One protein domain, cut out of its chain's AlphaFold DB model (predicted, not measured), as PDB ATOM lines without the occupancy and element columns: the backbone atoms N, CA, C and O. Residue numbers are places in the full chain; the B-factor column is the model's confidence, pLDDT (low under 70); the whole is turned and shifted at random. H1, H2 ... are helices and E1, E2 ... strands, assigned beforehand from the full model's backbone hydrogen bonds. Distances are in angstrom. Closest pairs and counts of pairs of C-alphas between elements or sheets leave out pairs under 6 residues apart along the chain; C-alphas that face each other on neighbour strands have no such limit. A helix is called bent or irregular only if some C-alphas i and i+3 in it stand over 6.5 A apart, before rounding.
ATOM      1  N   TYR A  90      90.515 131.045 150.330       86.19
ATOM      2  CA  TYR A  90      91.383 130.170 149.540       86.19
ATOM      3  C   TYR A  90      92.858 130.587 149.654       86.19
ATOM      4  O   TYR A  90      93.172 131.729 150.009       86.19
ATOM      5  N   HIS A  91      93.780 129.675 149.365       86.44
ATOM      6  CA  HIS A  91      95.221 129.918 149.241       86.44
ATOM      7  C   HIS A  91      95.818 129.039 148.138       86.44
ATOM      8  O   HIS A  91      95.141 128.155 147.629       86.44
ATOM      9  N   LEU A  92      97.046 129.336 147.711       85.56
ATOM     10  CA  LEU A  92      97.769 128.452 146.797       85.56
ATOM     11  C   LEU A  92      98.141 127.179 147.553       85.56
ATOM     12  O   LEU A  92      98.651 127.294 148.663       85.56
ATOM     13  N   ASN A  93      97.908 126.013 146.953       76.19
ATOM     14  CA  ASN A  93      98.228 124.722 147.566       76.19
ATOM     15  C   ASN A  93      99.720 124.619 147.914       76.19
ATOM     16  O   ASN A  93     100.094 124.480 149.077       76.19
ATOM     17  N   VAL A  94     100.578 124.816 146.914       79.25
ATOM     18  CA  VAL A  94     101.993 125.137 147.113       79.25
ATOM     19  C   VAL A  94     102.371 126.362 146.272       79.25
ATOM     20  O   VAL A  94     101.790 126.577 145.208       79.25
ATOM     21  N   PRO A  95     103.336 127.200 146.701       74.62
ATOM     22  CA  PRO A  95     103.725 128.392 145.941       74.62
ATOM     23  C   PRO A  95     104.175 128.097 144.503       74.62
ATOM     24  O   PRO A  95     103.962 128.927 143.625       74.62
ATOM     25  N   SER A  96     104.752 126.914 144.260       73.38
ATOM     26  CA  SER A  96     105.160 126.444 142.930       73.38
ATOM     27  C   SER A  96     103.993 126.149 141.982       73.38
ATOM     28  O   SER A  96     104.220 126.068 140.781       73.38
ATOM     29  N   ASP A  97     102.762 126.027 142.491       72.38
ATOM     30  CA  ASP A  97     101.553 125.831 141.676       72.38
ATOM     31  C   ASP A  97     101.016 127.155 141.105       72.38
ATOM     32  O   ASP A  97      99.995 127.180 140.414       72.38
ATOM     33  N   SER A  98     101.676 128.276 141.417       84.00
ATOM     34  CA  SER A  98     101.465 129.551 140.743       84.00
ATOM     35  C   SER A  98     102.630 129.812 139.806       84.00
ATOM     36  O   SER A  98     103.755 130.011 140.263       84.00
ATOM     37  N   VAL A  99     102.350 129.892 138.509       88.81
ATOM     38  CA  VAL A  99     103.368 130.237 137.515       88.81
ATOM     39  C   VAL A  99     102.902 131.436 136.711       88.81
ATOM     40  O   VAL A  99     101.781 131.449 136.204       88.81
ATOM     41  N   ASP A 100     103.764 132.446 136.662       93.06
ATOM     42  CA  ASP A 100     103.547 133.723 135.996       93.06
ATOM     43  C   ASP A 100     104.575 133.862 134.867       93.06
ATOM     44  O   ASP A 100     105.784 133.885 135.114       93.06
ATOM     45  N   TYR A 101     104.087 133.884 133.631       94.62
ATOM     46  CA  TYR A 101     104.888 134.032 132.427       94.62
ATOM     47  C   TYR A 101     104.515 135.337 131.727       94.62
ATOM     48  O   TYR A 101     103.410 135.452 131.197       94.62
ATOM     49  N   GLU A 102     105.458 136.276 131.631       96.31
ATOM     50  CA  GLU A 102     105.276 137.546 130.898       96.31
ATOM     51  C   GLU A 102     104.804 137.331 129.449       96.31
ATOM     52  O   GLU A 102     104.030 138.120 128.907       96.31
ATOM     53  N   PHE A 103     105.250 136.237 128.822       96.06
ATOM     54  CA  PHE A 103     104.752 135.779 127.534       96.06
ATOM     55  C   PHE A 103     104.858 134.253 127.429       96.06
ATOM     56  O   PHE A 103     105.959 133.703 127.484       96.06
ATOM     57  N   ASP A 104     103.724 133.579 127.264       95.62
ATOM     58  CA  ASP A 104     103.635 132.139 127.004       95.62
ATOM     59  C   ASP A 104     102.364 131.817 126.195       95.62
ATOM     60  O   ASP A 104     101.556 132.699 125.883       95.62
ATOM     61  N   ARG A 105     102.180 130.539 125.858       93.31
ATOM     62  CA  ARG A 105     100.961 129.981 125.276       93.31
ATOM     63  C   ARG A 105     100.139 129.235 126.329       93.31
ATOM     64  O   ARG A 105     100.665 128.562 127.213       93.31
ATOM     65  N   LEU A 106      98.821 129.297 126.182       93.44
ATOM     66  CA  LEU A 106      97.855 128.474 126.895       93.44
ATOM     67  C   LEU A 106      96.852 127.877 125.910       93.44
ATOM     68  O   LEU A 106      96.306 128.597 125.076       93.44
ATOM     69  N   TYR A 107      96.569 126.581 126.015       94.44
ATOM     70  CA  TYR A 107      95.415 125.990 125.338       94.44
ATOM     71  C   TYR A 107      94.160 126.125 126.206       94.44
ATOM     72  O   TYR A 107      94.135 125.637 127.338       94.44
ATOM     73  N   VAL A 108      93.127 126.761 125.650       94.81
ATOM     74  CA  VAL A 108      91.764 126.840 126.209       94.81
ATOM     75  C   VAL A 108      90.804 126.028 125.343       94.81
ATOM     76  O   VAL A 108      91.117 125.755 124.188       94.81
ATOM     77  N   TYR A 109      89.635 125.641 125.854       95.31
ATOM     78  CA  TYR A 109      88.673 124.855 125.076       95.31
ATOM     79  C   TYR A 109      87.462 125.701 124.677       95.31
ATOM     80  O   TYR A 109      86.792 126.285 125.523       95.31
ATOM     81  N   ASP A 110      87.162 125.764 123.379       93.50
ATOM     82  CA  ASP A 110      86.062 126.585 122.848       93.50
ATOM     83  C   ASP A 110      84.736 125.817 122.669       93.50
ATOM     84  O   ASP A 110      83.787 126.326 122.069       93.50
ATOM     85  N   GLY A 111      84.677 124.571 123.147       93.69
ATOM     86  CA  GLY A 111      83.564 123.648 122.915       93.69
ATOM     87  C   GLY A 111      83.681 122.802 121.649       93.69
ATOM     88  O   GLY A 111      82.819 121.963 121.388       93.69
ATOM     89  N   LYS A 112      84.726 123.004 120.840       92.94
ATOM     90  CA  LYS A 112      84.994 122.227 119.620       92.94
ATOM     91  C   LYS A 112      86.432 121.731 119.566       92.94
ATOM     92  O   LYS A 112      86.679 120.607 119.124       92.94
ATOM     93  N   GLN A 113      87.382 122.554 119.988       92.81
ATOM     94  CA  GLN A 113      88.809 122.269 119.925       92.81
ATOM     95  C   GLN A 113      89.589 123.017 121.005       92.81
ATOM     96  O   GLN A 113      89.112 123.978 121.607       92.81
ATOM     97  N   MET A 114      90.824 122.569 121.217       94.00
ATOM     98  CA  MET A 114      91.808 123.331 121.969       94.00
ATOM     99  C   MET A 114      92.280 124.515 121.121       94.00
ATOM    100  O   MET A 114      92.877 124.334 120.060       94.00
ATOM    101  N   LEU A 115      92.005 125.724 121.588       92.75
ATOM    102  CA  LEU A 115      92.420 126.979 120.984       92.75
ATOM    103  C   LEU A 115      93.721 127.455 121.650       92.75
ATOM    104  O   LEU A 115      93.719 127.686 122.862       92.75
ATOM    105  N   PRO A 116      94.830 127.624 120.906       93.88
ATOM    106  CA  PRO A 116      96.023 128.268 121.441       93.88
ATOM    107  C   PRO A 116      95.782 129.769 121.634       93.88
ATOM    108  O   PRO A 116      95.362 130.468 120.711       93.88
ATOM    109  N   VAL A 117      96.099 130.268 122.822       94.00
ATOM    110  CA  VAL A 117      96.080 131.687 123.185       94.00
ATOM    111  C   VAL A 117      97.470 132.066 123.675       94.00
ATOM    112  O   VAL A 117      98.045 131.355 124.490       94.00
ATOM    113  N   GLU A 118      98.012 133.180 123.194       94.75
ATOM    114  CA  GLU A 118      99.337 133.672 123.586       94.75
ATOM    115  C   GLU A 118      99.230 135.030 124.283       94.75
ATOM    116  O   GLU A 118      98.368 135.848 123.945       94.75
ATOM    117  N   GLY A 119     100.103 135.270 125.260       96.12
ATOM    118  CA  GLY A 119     100.159 136.521 126.014       96.12
ATOM    119  C   GLY A 119     100.749 136.339 127.410       96.12
ATOM    120  O   GLY A 119     101.465 135.375 127.665       96.12
ATOM    121  N   HIS A 120     100.425 137.260 128.319       97.06
ATOM    122  CA  HIS A 120     100.778 137.147 129.738       97.06
ATOM    123  C   HIS A 120      99.931 136.042 130.381       97.06
ATOM    124  O   HIS A 120      98.711 136.183 130.501       97.06
ATOM    125  N   VAL A 121     100.561 134.929 130.764       95.31
ATOM    126  CA  VAL A 121      99.882 133.742 131.299       95.31
ATOM    127  C   VAL A 121     100.138 133.623 132.792       95.31
ATOM    128  O   VAL A 121     101.279 133.534 133.236       95.31
ATOM    129  N   LEU A 122      99.058 133.524 133.565       94.06
ATOM    130  CA  LEU A 122      99.107 133.168 134.975       94.06
ATOM    131  C   LEU A 122      98.279 131.904 135.206       94.06
ATOM    132  O   LEU A 122      97.075 131.896 134.957       94.06
ATOM    133  N   ARG A 123      98.914 130.861 135.744       91.25
ATOM    134  CA  ARG A 123      98.255 129.618 136.175       91.25
ATOM    135  C   ARG A 123      98.276 129.553 137.696       91.25
ATOM    136  O   ARG A 123      99.310 129.853 138.288       91.25
ATOM    137  N   ARG A 124      97.150 129.209 138.328       89.19
ATOM    138  CA  ARG A 124      97.036 129.090 139.792       89.19
ATOM    139  C   ARG A 124      96.091 127.963 140.183       89.19
ATOM    140  O   ARG A 124      94.946 127.955 139.745       89.19
ATOM    141  N   ALA A 125      96.542 127.095 141.084       85.94
ATOM    142  CA  ALA A 125      95.693 126.131 141.777       85.94
ATOM    143  C   ALA A 125      95.398 126.615 143.204       85.94
ATOM    144  O   ALA A 125      96.312 126.888 143.989       85.94
ATOM    145  N   TYR A 126      94.114 126.738 143.539       85.69
ATOM    146  CA  TYR A 126      93.666 127.180 144.857       85.69
ATOM    147  C   TYR A 126      93.084 126.026 145.677       85.69
ATOM    148  O   TYR A 126      92.367 125.181 145.152       85.69
ATOM    149  N   VAL A 127      93.333 126.047 146.985       83.50
ATOM    150  CA  VAL A 127      92.750 125.147 147.993       83.50
ATOM    151  C   VAL A 127      92.150 125.965 149.140       83.50
ATOM    152  O   VAL A 127      92.548 127.114 149.372       83.50
ATOM    153  N   ALA A 128      91.165 125.419 149.858       79.62
ATOM    154  CA  ALA A 128      90.591 126.092 151.024       79.62
ATOM    155  C   ALA A 128      91.644 126.317 152.121       79.62
ATOM    156  O   ALA A 128      92.506 125.484 152.354       79.62
ATOM    157  N   VAL A 129      91.567 127.455 152.817       75.62
ATOM    158  CA  VAL A 129      92.482 127.837 153.920       75.62
ATOM    159  C   VAL A 129      92.319 126.977 155.169       75.62
ATOM    160  O   VAL A 129      93.226 126.914 155.991       75.62
ATOM    161  N   ASN A 130      91.152 126.374 155.358       74.81
ATOM    162  CA  ASN A 130      90.875 125.589 156.547       74.81
ATOM    163  C   ASN A 130      90.862 124.109 156.176       74.81
ATOM    164  O   ASN A 130      89.878 123.650 155.615       74.81
ATOM    165  N   ASP A 131      91.901 123.377 156.570       65.44
ATOM    166  CA  ASP A 131      92.045 121.933 156.322       65.44
ATOM    167  C   ASP A 131      90.953 121.081 157.004       65.44
ATOM    168  O   ASP A 131      90.801 119.897 156.717       65.44
ATOM    169  N   GLN A 132      90.178 121.675 157.919       63.16
ATOM    170  CA  GLN A 132      89.018 121.065 158.579       63.16
ATOM    171  C   GLN A 132      87.689 121.419 157.889       63.16
ATOM    172  O   GLN A 132      86.636 120.938 158.309       63.16
ATOM    173  N   LYS A 133      87.705 122.291 156.871       66.00
ATOM    174  CA  LYS A 133      86.547 122.617 156.032       66.00
ATOM    175  C   LYS A 133      86.817 122.173 154.604       66.00
ATOM    176  O   LYS A 133      87.853 122.476 154.026       66.00
ATOM    177  N   GLU A 134      85.839 121.512 154.009       68.25
ATOM    178  CA  GLU A 134      85.955 121.103 152.618       68.25
ATOM    179  C   GLU A 134      85.966 122.317 151.684       68.25
ATOM    180  O   GLU A 134      85.238 123.300 151.871       68.25
ATOM    181  N   THR A 135      86.804 122.234 150.653       69.38
ATOM    182  CA  THR A 135      86.768 123.174 149.536       69.38
ATOM    183  C   THR A 135      85.518 122.870 148.718       69.38
ATOM    184  O   THR A 135      85.408 121.792 148.145       69.38
ATOM    185  N   SER A 136      84.572 123.808 148.637       82.81
ATOM    186  CA  SER A 136      83.471 123.682 147.679       82.81
ATOM    187  C   SER A 136      83.934 124.192 146.317       82.81
ATOM    188  O   SER A 136      84.043 125.403 146.104       82.81
ATOM    189  N   GLU A 137      84.205 123.259 145.407       81.19
ATOM    190  CA  GLU A 137      84.493 123.545 143.998       81.19
ATOM    191  C   GLU A 137      83.330 124.313 143.358       81.19
ATOM    192  O   GLU A 137      83.536 125.396 142.819       81.19
ATOM    193  N   LEU A 138      82.088 123.872 143.589       87.75
ATOM    194  CA  LEU A 138      80.886 124.571 143.124       87.75
ATOM    195  C   LEU A 138      80.823 126.032 143.604       87.75
ATOM    196  O   LEU A 138      80.456 126.925 142.844       87.75
ATOM    197  N   MET A 139      81.163 126.311 144.867       88.12
ATOM    198  CA  MET A 139      81.195 127.689 145.367       88.12
ATOM    199  C   MET A 139      82.268 128.517 144.651       88.12
ATOM    200  O   MET A 139      82.015 129.670 144.303       88.12
ATOM    201  N   MET A 140      83.448 127.937 144.421       89.00
ATOM    202  CA  MET A 140      84.540 128.592 143.701       89.00
ATOM    203  C   MET A 140      84.125 128.919 142.262       89.00
ATOM    204  O   MET A 140      84.236 130.073 141.850       89.00
ATOM    205  N   GLU A 141      83.566 127.943 141.546       90.81
ATOM    206  CA  GLU A 141      83.032 128.107 140.193       90.81
ATOM    207  C   GLU A 141      81.989 129.223 140.128       90.81
ATOM    208  O   GLU A 141      82.092 130.122 139.299       90.81
ATOM    209  N   ARG A 142      80.994 129.223 141.027       94.31
ATOM    210  CA  ARG A 142      79.921 130.235 141.018       94.31
ATOM    211  C   ARG A 142      80.436 131.627 141.357       94.31
ATOM    212  O   ARG A 142      79.974 132.608 140.774       94.31
ATOM    213  N   ASN A 143      81.388 131.728 142.278       94.12
ATOM    214  CA  ASN A 143      81.993 133.006 142.635       94.12
ATOM    215  C   ASN A 143      82.832 133.573 141.484       94.12
ATOM    216  O   ASN A 143      82.715 134.764 141.190       94.12
ATOM    217  N   TYR A 144      83.627 132.739 140.806       95.38
ATOM    218  CA  TYR A 144      84.383 133.171 139.631       95.38
ATOM    219  C   TYR A 144      83.479 133.476 138.433       95.38
ATOM    220  O   TYR A 144      83.664 134.520 137.817       95.38
ATOM    221  N   ASP A 145      82.454 132.667 138.151       97.06
ATOM    222  CA  ASP A 145      81.457 132.934 137.100       97.06
ATOM    223  C   ASP A 145      80.798 134.309 137.301       97.06
ATOM    224  O   ASP A 145      80.748 135.121 136.376       97.06
ATOM    225  N   ASN A 146      80.368 134.619 138.529       96.31
ATOM    226  CA  ASN A 146      79.793 135.924 138.861       96.31
ATOM    227  C   ASN A 146      80.805 137.069 138.707       96.31
ATOM    228  O   ASN A 146      80.474 138.105 138.126       96.31
ATOM    229  N   LEU A 147      82.036 136.895 139.203       95.56
ATOM    230  CA  LEU A 147      83.095 137.898 139.084       95.56
ATOM    231  C   LEU A 147      83.426 138.184 137.612       95.56
ATOM    232  O   LEU A 147      83.424 139.340 137.195       95.56
ATOM    233  N   ILE A 148      83.641 137.146 136.808       97.69
ATOM    234  CA  ILE A 148      83.968 137.256 135.382       97.69
ATOM    235  C   ILE A 148      82.827 137.936 134.620       97.69
ATOM    236  O   ILE A 148      83.068 138.873 133.857       97.69
ATOM    237  N   LYS A 149      81.571 137.548 134.874       97.19
ATOM    238  CA  LYS A 149      80.396 138.201 134.276       97.19
ATOM    239  C   LYS A 149      80.278 139.670 134.671       97.19
ATOM    240  O   LYS A 149      79.926 140.492 133.828       97.19
ATOM    241  N   SER A 150      80.619 140.030 135.912       95.94
ATOM    242  CA  SER A 150      80.626 141.435 136.354       95.94
ATOM    243  C   SER A 150      81.656 142.295 135.608       95.94
ATOM    244  O   SER A 150      81.460 143.499 135.454       95.94
ATOM    245  N   LEU A 151      82.714 141.672 135.074       97.06
ATOM    246  CA  LEU A 151      83.717 142.306 134.215       97.06
ATOM    247  C   LEU A 151      83.322 142.291 132.726       97.06
ATOM    248  O   LEU A 151      84.102 142.718 131.874       97.06
ATOM    249  N   GLY A 152      82.113 141.831 132.396       97.00
ATOM    250  CA  GLY A 152      81.617 141.691 131.026       97.00
ATOM    251  C   GLY A 152      82.138 140.448 130.304       97.00
ATOM    252  O   GLY A 152      82.145 140.416 129.076       97.00
ATOM    253  N   GLY A 153      82.600 139.443 131.049       97.44
ATOM    254  CA  GLY A 153      83.019 138.166 130.489       97.44
ATOM    255  C   GLY A 153      81.850 137.322 129.998       97.44
ATOM    256  O   GLY A 153      80.776 137.289 130.605       97.44
ATOM    257  N   VAL A 154      82.087 136.605 128.905       97.62
ATOM    258  CA  VAL A 154      81.161 135.635 128.322       97.62
ATOM    259  C   VAL A 154      81.722 134.237 128.531       97.62
ATOM    260  O   VAL A 154      82.893 133.984 128.264       97.62
ATOM    261  N   LYS A 155      80.870 133.326 129.002       97.44
ATOM    262  CA  LYS A 155      81.175 131.899 129.090       97.44
ATOM    263  C   LYS A 155      81.179 131.309 127.680       97.44
ATOM    264  O   LYS A 155      80.139 131.274 127.029       97.44
ATOM    265  N   VAL A 156      82.356 130.896 127.225       96.50
ATOM    266  CA  VAL A 156      82.595 130.284 125.913       96.50
ATOM    267  C   VAL A 156      82.261 128.796 125.957       96.50
ATOM    268  O   VAL A 156      81.589 128.287 125.064       96.50
ATOM    269  N   TRP A 157      82.685 128.119 127.024       96.38
ATOM    270  CA  TRP A 157      82.441 126.699 127.243       96.38
ATOM    271  C   TRP A 157      82.196 126.399 128.723       96.38
ATOM    272  O   TRP A 157      82.654 127.134 129.601       96.38
ATOM    273  N   SER A 158      81.458 125.323 128.983       96.69
ATOM    274  CA  SER A 158      81.272 124.740 130.307       96.69
ATOM    275  C   SER A 158      80.940 123.262 130.172       96.69
ATOM    276  O   SER A 158      80.038 122.900 129.413       96.69
ATOM    277  N   GLY A 159      81.661 122.425 130.912       95.94
ATOM    278  CA  GLY A 159      81.453 120.981 130.966       95.94
ATOM    279  C   GLY A 159      82.712 120.191 130.637       95.94
ATOM    280  O   GLY A 159      83.818 120.735 130.591       95.94
ATOM    281  N   ASP A 160      82.537 118.893 130.405       96.88
ATOM    282  CA  ASP A 160      83.644 117.974 130.153       96.88
ATOM    283  C   ASP A 160      84.339 118.264 128.825       96.88
ATOM    284  O   ASP A 160      83.723 118.274 127.757       96.88
ATOM    285  N   ILE A 161      85.653 118.454 128.892       96.19
ATOM    286  CA  ILE A 161      86.502 118.538 127.711       96.19
ATOM    287  C   ILE A 161      86.728 117.109 127.193       96.19
ATOM    288  O   ILE A 161      87.261 116.279 127.938       96.19
ATOM    289  N   PRO A 162      86.396 116.792 125.928       96.25
ATOM    290  CA  PRO A 162      86.668 115.477 125.361       96.25
ATOM    291  C   PRO A 162      88.163 115.147 125.410       96.25
ATOM    292  O   PRO A 162      89.009 116.000 125.131       96.25
ATOM    293  N   SER A 163      88.509 113.906 125.756       95.38
ATOM    294  CA  SER A 163      89.918 113.507 125.890       95.38
ATOM    295  C   SER A 163      90.671 113.618 124.564       95.38
ATOM    296  O   SER A 163      91.840 113.990 124.567       95.38
ATOM    297  N   GLU A 164      89.990 113.371 123.448       94.88
ATOM    298  CA  GLU A 164      90.501 113.478 122.081       94.88
ATOM    299  C   GLU A 164      90.774 114.925 121.631       94.88
ATOM    300  O   GLU A 164      91.428 115.153 120.612       94.88
ATOM    301  N   ALA A 165      90.308 115.935 122.378       93.25
ATOM    302  CA  ALA A 165      90.548 117.337 122.035       93.25
ATOM    303  C   ALA A 165      92.047 117.683 122.044       93.25
ATOM    304  O   ALA A 165      92.484 118.540 121.271       93.25
ATOM    305  N   LYS A 166      92.840 116.992 122.876       93.69
ATOM    306  CA  LYS A 166      94.299 117.159 122.930       93.69
ATOM    307  C   LYS A 166      95.026 116.501 121.758       93.69
ATOM    308  O   LYS A 166      96.116 116.941 121.409       93.69
ATOM    309  N   ASP A 167      94.436 115.492 121.118       93.81
ATOM    310  CA  ASP A 167      95.115 114.708 120.077       93.81
ATOM    311  C   ASP A 167      95.440 115.574 118.853       93.81
ATOM    312  O   ASP A 167      96.475 115.404 118.216       93.81
ATOM    313  N   LYS A 168      94.590 116.569 118.566       89.00
ATOM    314  CA  LYS A 168      94.820 117.565 117.505       89.00
ATOM    315  C   LYS A 168      95.954 118.544 117.819       89.00
ATOM    316  O   LYS A 168      96.485 119.157 116.900       89.00
ATOM    317  N   VAL A 169      96.284 118.718 119.096       92.31
ATOM    318  CA  VAL A 169      97.384 119.573 119.559       92.31
ATOM    319  C   VAL A 169      98.699 118.789 119.606       92.31
ATOM    320  O   VAL A 169      99.760 119.347 119.331       92.31
ATOM    321  N   GLY A 170      98.639 117.496 119.930       92.19
ATOM    322  CA  GLY A 170      99.810 116.631 120.034       92.19
ATOM    323  C   GLY A 170     100.716 117.006 121.209       92.19
ATOM    324  O   GLY A 170     100.245 117.439 122.264       92.19
ATOM    325  N   ASP A 171     102.026 116.850 121.024       91.44
ATOM    326  CA  ASP A 171     103.035 117.005 122.085       91.44
ATOM    327  C   ASP A 171     103.054 118.400 122.731       91.44
ATOM    328  O   ASP A 171     103.469 118.555 123.884       91.44
ATOM    329  N   ASP A 172     102.581 119.424 122.020       91.38
ATOM    330  CA  ASP A 172     102.505 120.789 122.543       91.38
ATOM    331  C   ASP A 172     101.470 120.939 123.660       91.38
ATOM    332  O   ASP A 172     101.601 121.829 124.504       91.38
ATOM    333  N   TYR A 173     100.477 120.048 123.726       91.12
ATOM    334  CA  TYR A 173      99.472 120.075 124.779       91.12
ATOM    335  C   TYR A 173     100.115 119.890 126.156       91.12
ATOM    336  O   TYR A 173      99.862 120.665 127.073       91.12
ATOM    337  N   GLY A 174     101.034 118.929 126.295       88.00
ATOM    338  CA  GLY A 174     101.714 118.662 127.566       88.00
ATOM    339  C   GLY A 174     102.529 119.848 128.094       88.00
ATOM    340  O   GLY A 174     102.688 119.982 129.301       88.00
ATOM    341  N   LYS A 175     102.998 120.738 127.211       89.25
ATOM    342  CA  LYS A 175     103.811 121.908 127.577       89.25
ATOM    343  C   LYS A 175     102.967 123.123 127.967       89.25
ATOM    344  O   LYS A 175     103.352 123.870 128.862       89.25
ATOM    345  N   TYR A 176     101.832 123.315 127.293       88.44
ATOM    346  CA  TYR A 176     101.073 124.572 127.326       88.44
ATOM    347  C   TYR A 176      99.595 124.398 127.703       88.44
ATOM    348  O   TYR A 176      98.783 125.294 127.465       88.44
ATOM    349  N   HIS A 177      99.191 123.251 128.251       84.38
ATOM    350  CA  HIS A 177      97.818 123.082 128.725       84.38
ATOM    351  C   HIS A 177      97.551 123.982 129.937       84.38
ATOM    352  O   HIS A 177      98.344 124.052 130.876       84.38
ATOM    353  N   GLY A 178      96.424 124.693 129.893       78.50
ATOM    354  CA  GLY A 178      95.826 125.330 131.069       78.50
ATOM    355  C   GLY A 178      94.678 124.526 131.663       78.50
ATOM    356  O   GLY A 178      94.341 124.715 132.824       78.50
ATOM    357  N   LEU A 179      94.093 123.641 130.855       86.38
ATOM    358  CA  LEU A 179      92.938 122.817 131.180       86.38
ATOM    359  C   LEU A 179      93.235 121.370 130.813       86.38
ATOM    360  O   LEU A 179      93.797 121.114 129.744       86.38
ATOM    361  N   ASP A 180      92.795 120.443 131.657       90.00
ATOM    362  CA  ASP A 180      92.972 119.008 131.456       90.00
ATOM    363  C   ASP A 180      91.843 118.416 130.601       90.00
ATOM    364  O   ASP A 180      90.669 118.424 130.969       90.00
ATOM    365  N   ALA A 181      92.193 117.839 129.453       92.12
ATOM    366  CA  ALA A 181      91.271 117.075 128.630       92.12
ATOM    367  C   ALA A 181      90.827 115.817 129.396       92.12
ATOM    368  O   ALA A 181      91.630 115.142 130.045       92.12
ATOM    369  N   GLY A 182      89.539 115.490 129.322       93.31
ATOM    370  CA  GLY A 182      88.919 114.472 130.170       93.31
ATOM    371  C   GLY A 182      88.608 114.957 131.592       93.31
ATOM    372  O   GLY A 182      88.452 114.127 132.497       93.31
ATOM    373  N   LYS A 183      88.568 116.275 131.814       93.56
ATOM    374  CA  LYS A 183      88.026 116.921 133.015       93.56
ATOM    375  C   LYS A 183      86.990 117.970 132.619       93.56
ATOM    376  O   LYS A 183      86.986 118.457 131.488       93.56
ATOM    377  N   SER A 184      86.118 118.297 133.567       94.06
ATOM    378  CA  SER A 184      85.228 119.446 133.458       94.06
ATOM    379  C   SER A 184      86.020 120.738 133.617       94.06
ATOM    380  O   SER A 184      86.911 120.830 134.460       94.06
ATOM    381  N   ALA A 185      85.681 121.730 132.804       94.31
ATOM    382  CA  ALA A 185      86.196 123.079 132.936       94.31
ATOM    383  C   ALA A 185      85.181 124.087 132.403       94.31
ATOM    384  O   ALA A 185      84.365 123.784 131.527       94.31
ATOM    385  N   ASP A 186      85.300 125.313 132.891       96.44
ATOM    386  CA  ASP A 186      84.690 126.474 132.270       96.44
ATOM    387  C   ASP A 186      85.768 127.266 131.527       96.44
ATOM    388  O   ASP A 186      86.902 127.370 131.985       96.44
ATOM    389  N   THR A 187      85.411 127.845 130.386       96.69
ATOM    390  CA  THR A 187      86.270 128.781 129.654       96.69
ATOM    391  C   THR A 187      85.495 130.059 129.410       96.69
ATOM    392  O   THR A 187      84.349 130.025 128.947       96.69
ATOM    393  N   TYR A 188      86.117 131.194 129.697       97.56
ATOM    394  CA  TYR A 188      85.527 132.512 129.529       97.56
ATOM    395  C   TYR A 188      86.395 133.410 128.657       97.56
ATOM    396  O   TYR A 188      87.614 133.269 128.585       97.56
ATOM    397  N   LEU A 189      85.744 134.395 128.044       97.81
ATOM    398  CA  LEU A 189      86.396 135.479 127.329       97.81
ATOM    399  C   LEU A 189      85.851 136.824 127.804       97.81
ATOM    400  O   LEU A 189      84.650 137.086 127.717       97.81
ATOM    401  N   ILE A 190      86.743 137.705 128.246       98.12
ATOM    402  CA  ILE A 190      86.461 139.127 128.442       98.12
ATOM    403  C   ILE A 190      87.125 139.886 127.294       98.12
ATOM    404  O   ILE A 190      88.349 139.877 127.161       98.12
ATOM    405  N   ARG A 191      86.329 140.558 126.459       97.81
ATOM    406  CA  ARG A 191      86.839 141.389 125.361       97.81
ATOM    407  C   ARG A 191      86.830 142.852 125.784       97.81
ATOM    408  O   ARG A 191      85.785 143.374 126.147       97.81
ATOM    409  N   GLN A 192      87.969 143.526 125.718       95.81
ATOM    410  CA  GLN A 192      88.081 144.978 125.864       95.81
ATOM    411  C   GLN A 192      88.461 145.613 124.520       95.81
ATOM    412  O   GLN A 192      88.597 144.930 123.506       95.81
ATOM    413  N   LYS A 193      88.569 146.944 124.479       95.06
ATOM    414  CA  LYS A 193      88.886 147.685 123.247       95.06
ATOM    415  C   LYS A 193      90.281 147.353 122.700       95.06
ATOM    416  O   LYS A 193      90.476 147.373 121.491       95.06
ATOM    417  N   ASP A 194      91.228 147.109 123.596       93.50
ATOM    418  CA  ASP A 194      92.666 146.991 123.341       93.50
ATOM    419  C   ASP A 194      93.224 145.589 123.621       93.50
ATOM    420  O   ASP A 194      94.339 145.282 123.210       93.50
ATOM    421  N   LYS A 195      92.465 144.742 124.322       93.81
ATOM    422  CA  LYS A 195      92.905 143.405 124.723       93.81
ATOM    423  C   LYS A 195      91.753 142.430 124.883       93.81
ATOM    424  O   LYS A 195      90.585 142.810 124.978       93.81
ATOM    425  N   GLN A 196      92.121 141.165 124.977       95.50
ATOM    426  CA  GLN A 196      91.244 140.064 125.329       95.50
ATOM    427  C   GLN A 196      91.844 139.307 126.512       95.50
ATOM    428  O   GLN A 196      93.062 139.159 126.595       95.50
ATOM    429  N   VAL A 197      90.995 138.848 127.425       96.94
ATOM    430  CA  VAL A 197      91.400 138.061 128.590       96.94
ATOM    431  C   VAL A 197      90.639 136.747 128.552       96.94
ATOM    432  O   VAL A 197      89.412 136.738 128.670       96.94
ATOM    433  N   TRP A 198      91.381 135.663 128.360       96.81
ATOM    434  CA  TRP A 198      90.881 134.300 128.481       96.81
ATOM    435  C   TRP A 198      91.068 133.829 129.920       96.81
ATOM    436  O   TRP A 198      92.109 134.105 130.520       96.81
ATOM    437  N   VAL A 199      90.046 133.172 130.462       95.38
ATOM    438  CA  VAL A 199      90.023 132.643 131.834       95.38
ATOM    439  C   VAL A 199      89.536 131.211 131.808       95.38
ATOM    440  O   VAL A 199      88.485 130.980 131.161       95.38
TER     441      VAL A 199
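This is residues 90 to 199 of the 199 residues of an uncharacterized protein of Hymenobacter sp. PAMC 26554 (UniProt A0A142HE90). A three-stranded sheet, E5, E6 and E7, has helix H1 running along one face, and a long two-stranded hairpin, E2 and E3, sharply bent into a V, brings its tip end close to the same sheet. The hairpin's other end leads into the small strand pair E1 and E4, near H1, while the short helix H3 packs on E2 and the shorter H2 sits near the start of E3. The printed part has 110 residues with three named helices and seven named strands, in the order E1 E2 E3 E4 H1 E5 H2 H3 E6 E7. The class is mixed, helices and strands; the sheets E5 - E6 - E7, E2 - E3 and E1 - E4 are all antiparallel. The whole is compact, with a radius of gyration of the C-alphas of 14.6 A and spans of 42 by 33 by 29 A.

E1, residues 90 to 92, begins at C-alpha 90 (91.383, 130.170, 149.540). E2, residues 98 to 109, is 20.8 A long and bends by 115 degrees at residue 102. E3, residues 114 to 124, is 19.4 A long, bends by 109 degrees at residue 119 and runs on into E4, residues 126 to 128, at 52 degrees. H1, residues 137 to 150, is 19.8 A long from C-alpha 137 (84.493, 123.545, 143.998). E5, residues 154 to 160, is 17.9 A long. H2 is residues 163 to 166 and H3 is residues 171 to 176. E6, residues 184 to 191, is 23.4 A long, and E7, residues 196 to 198, ends at C-alpha 198 (90.881, 134.300, 128.481).

E6, the inner strand, pairs with E5 over its residues 184 to 189, where N 156 and O 187 are 2.8 A apart. It pairs with E7 over its residues 189 to 191, with N 190 and O 197 at 2.9 A, and E6 and E7 form a hairpin. H1 is on this sheet over E5 and E6, at a height of 10.1 A over the sheet. On the local plane it runs along the strands, at 1 degrees to E5. In the hairpin E2 and E3, N 106 and O 117 are 2.8 A apart. The closest C-alphas of E2 and E6 are those of Tyr 109 and Thr 187, 6.5 A apart. The closest of E2 and H3 are those of Leu 106 and Tyr 176, 5.1 A apart. The closest of E3 and H2 are those of Met 114 and Ala 165, 6.1 A apart. H2 and H3 are close but not clearly touching, with the C-alphas of Lys 166 and Tyr 173 at 6.2 A. Between E1 and E4, N 91 and O 127 are 2.8 A apart; E4 and H1 are near each other, with 6 pairs of C-alphas within 10 A. Every O i to N i+4 pair in H1 is within hydrogen-bond range, against 1 of 2 in H3, and H2 is too short for such a pair.

The C-alphas farthest apart are those of Gln 132 and Lys 193, at 44.2 A. The printed part has no cut and no long link. The mean pLDDT of the printed part is 90.5, and residues 131 to 135 are under 70.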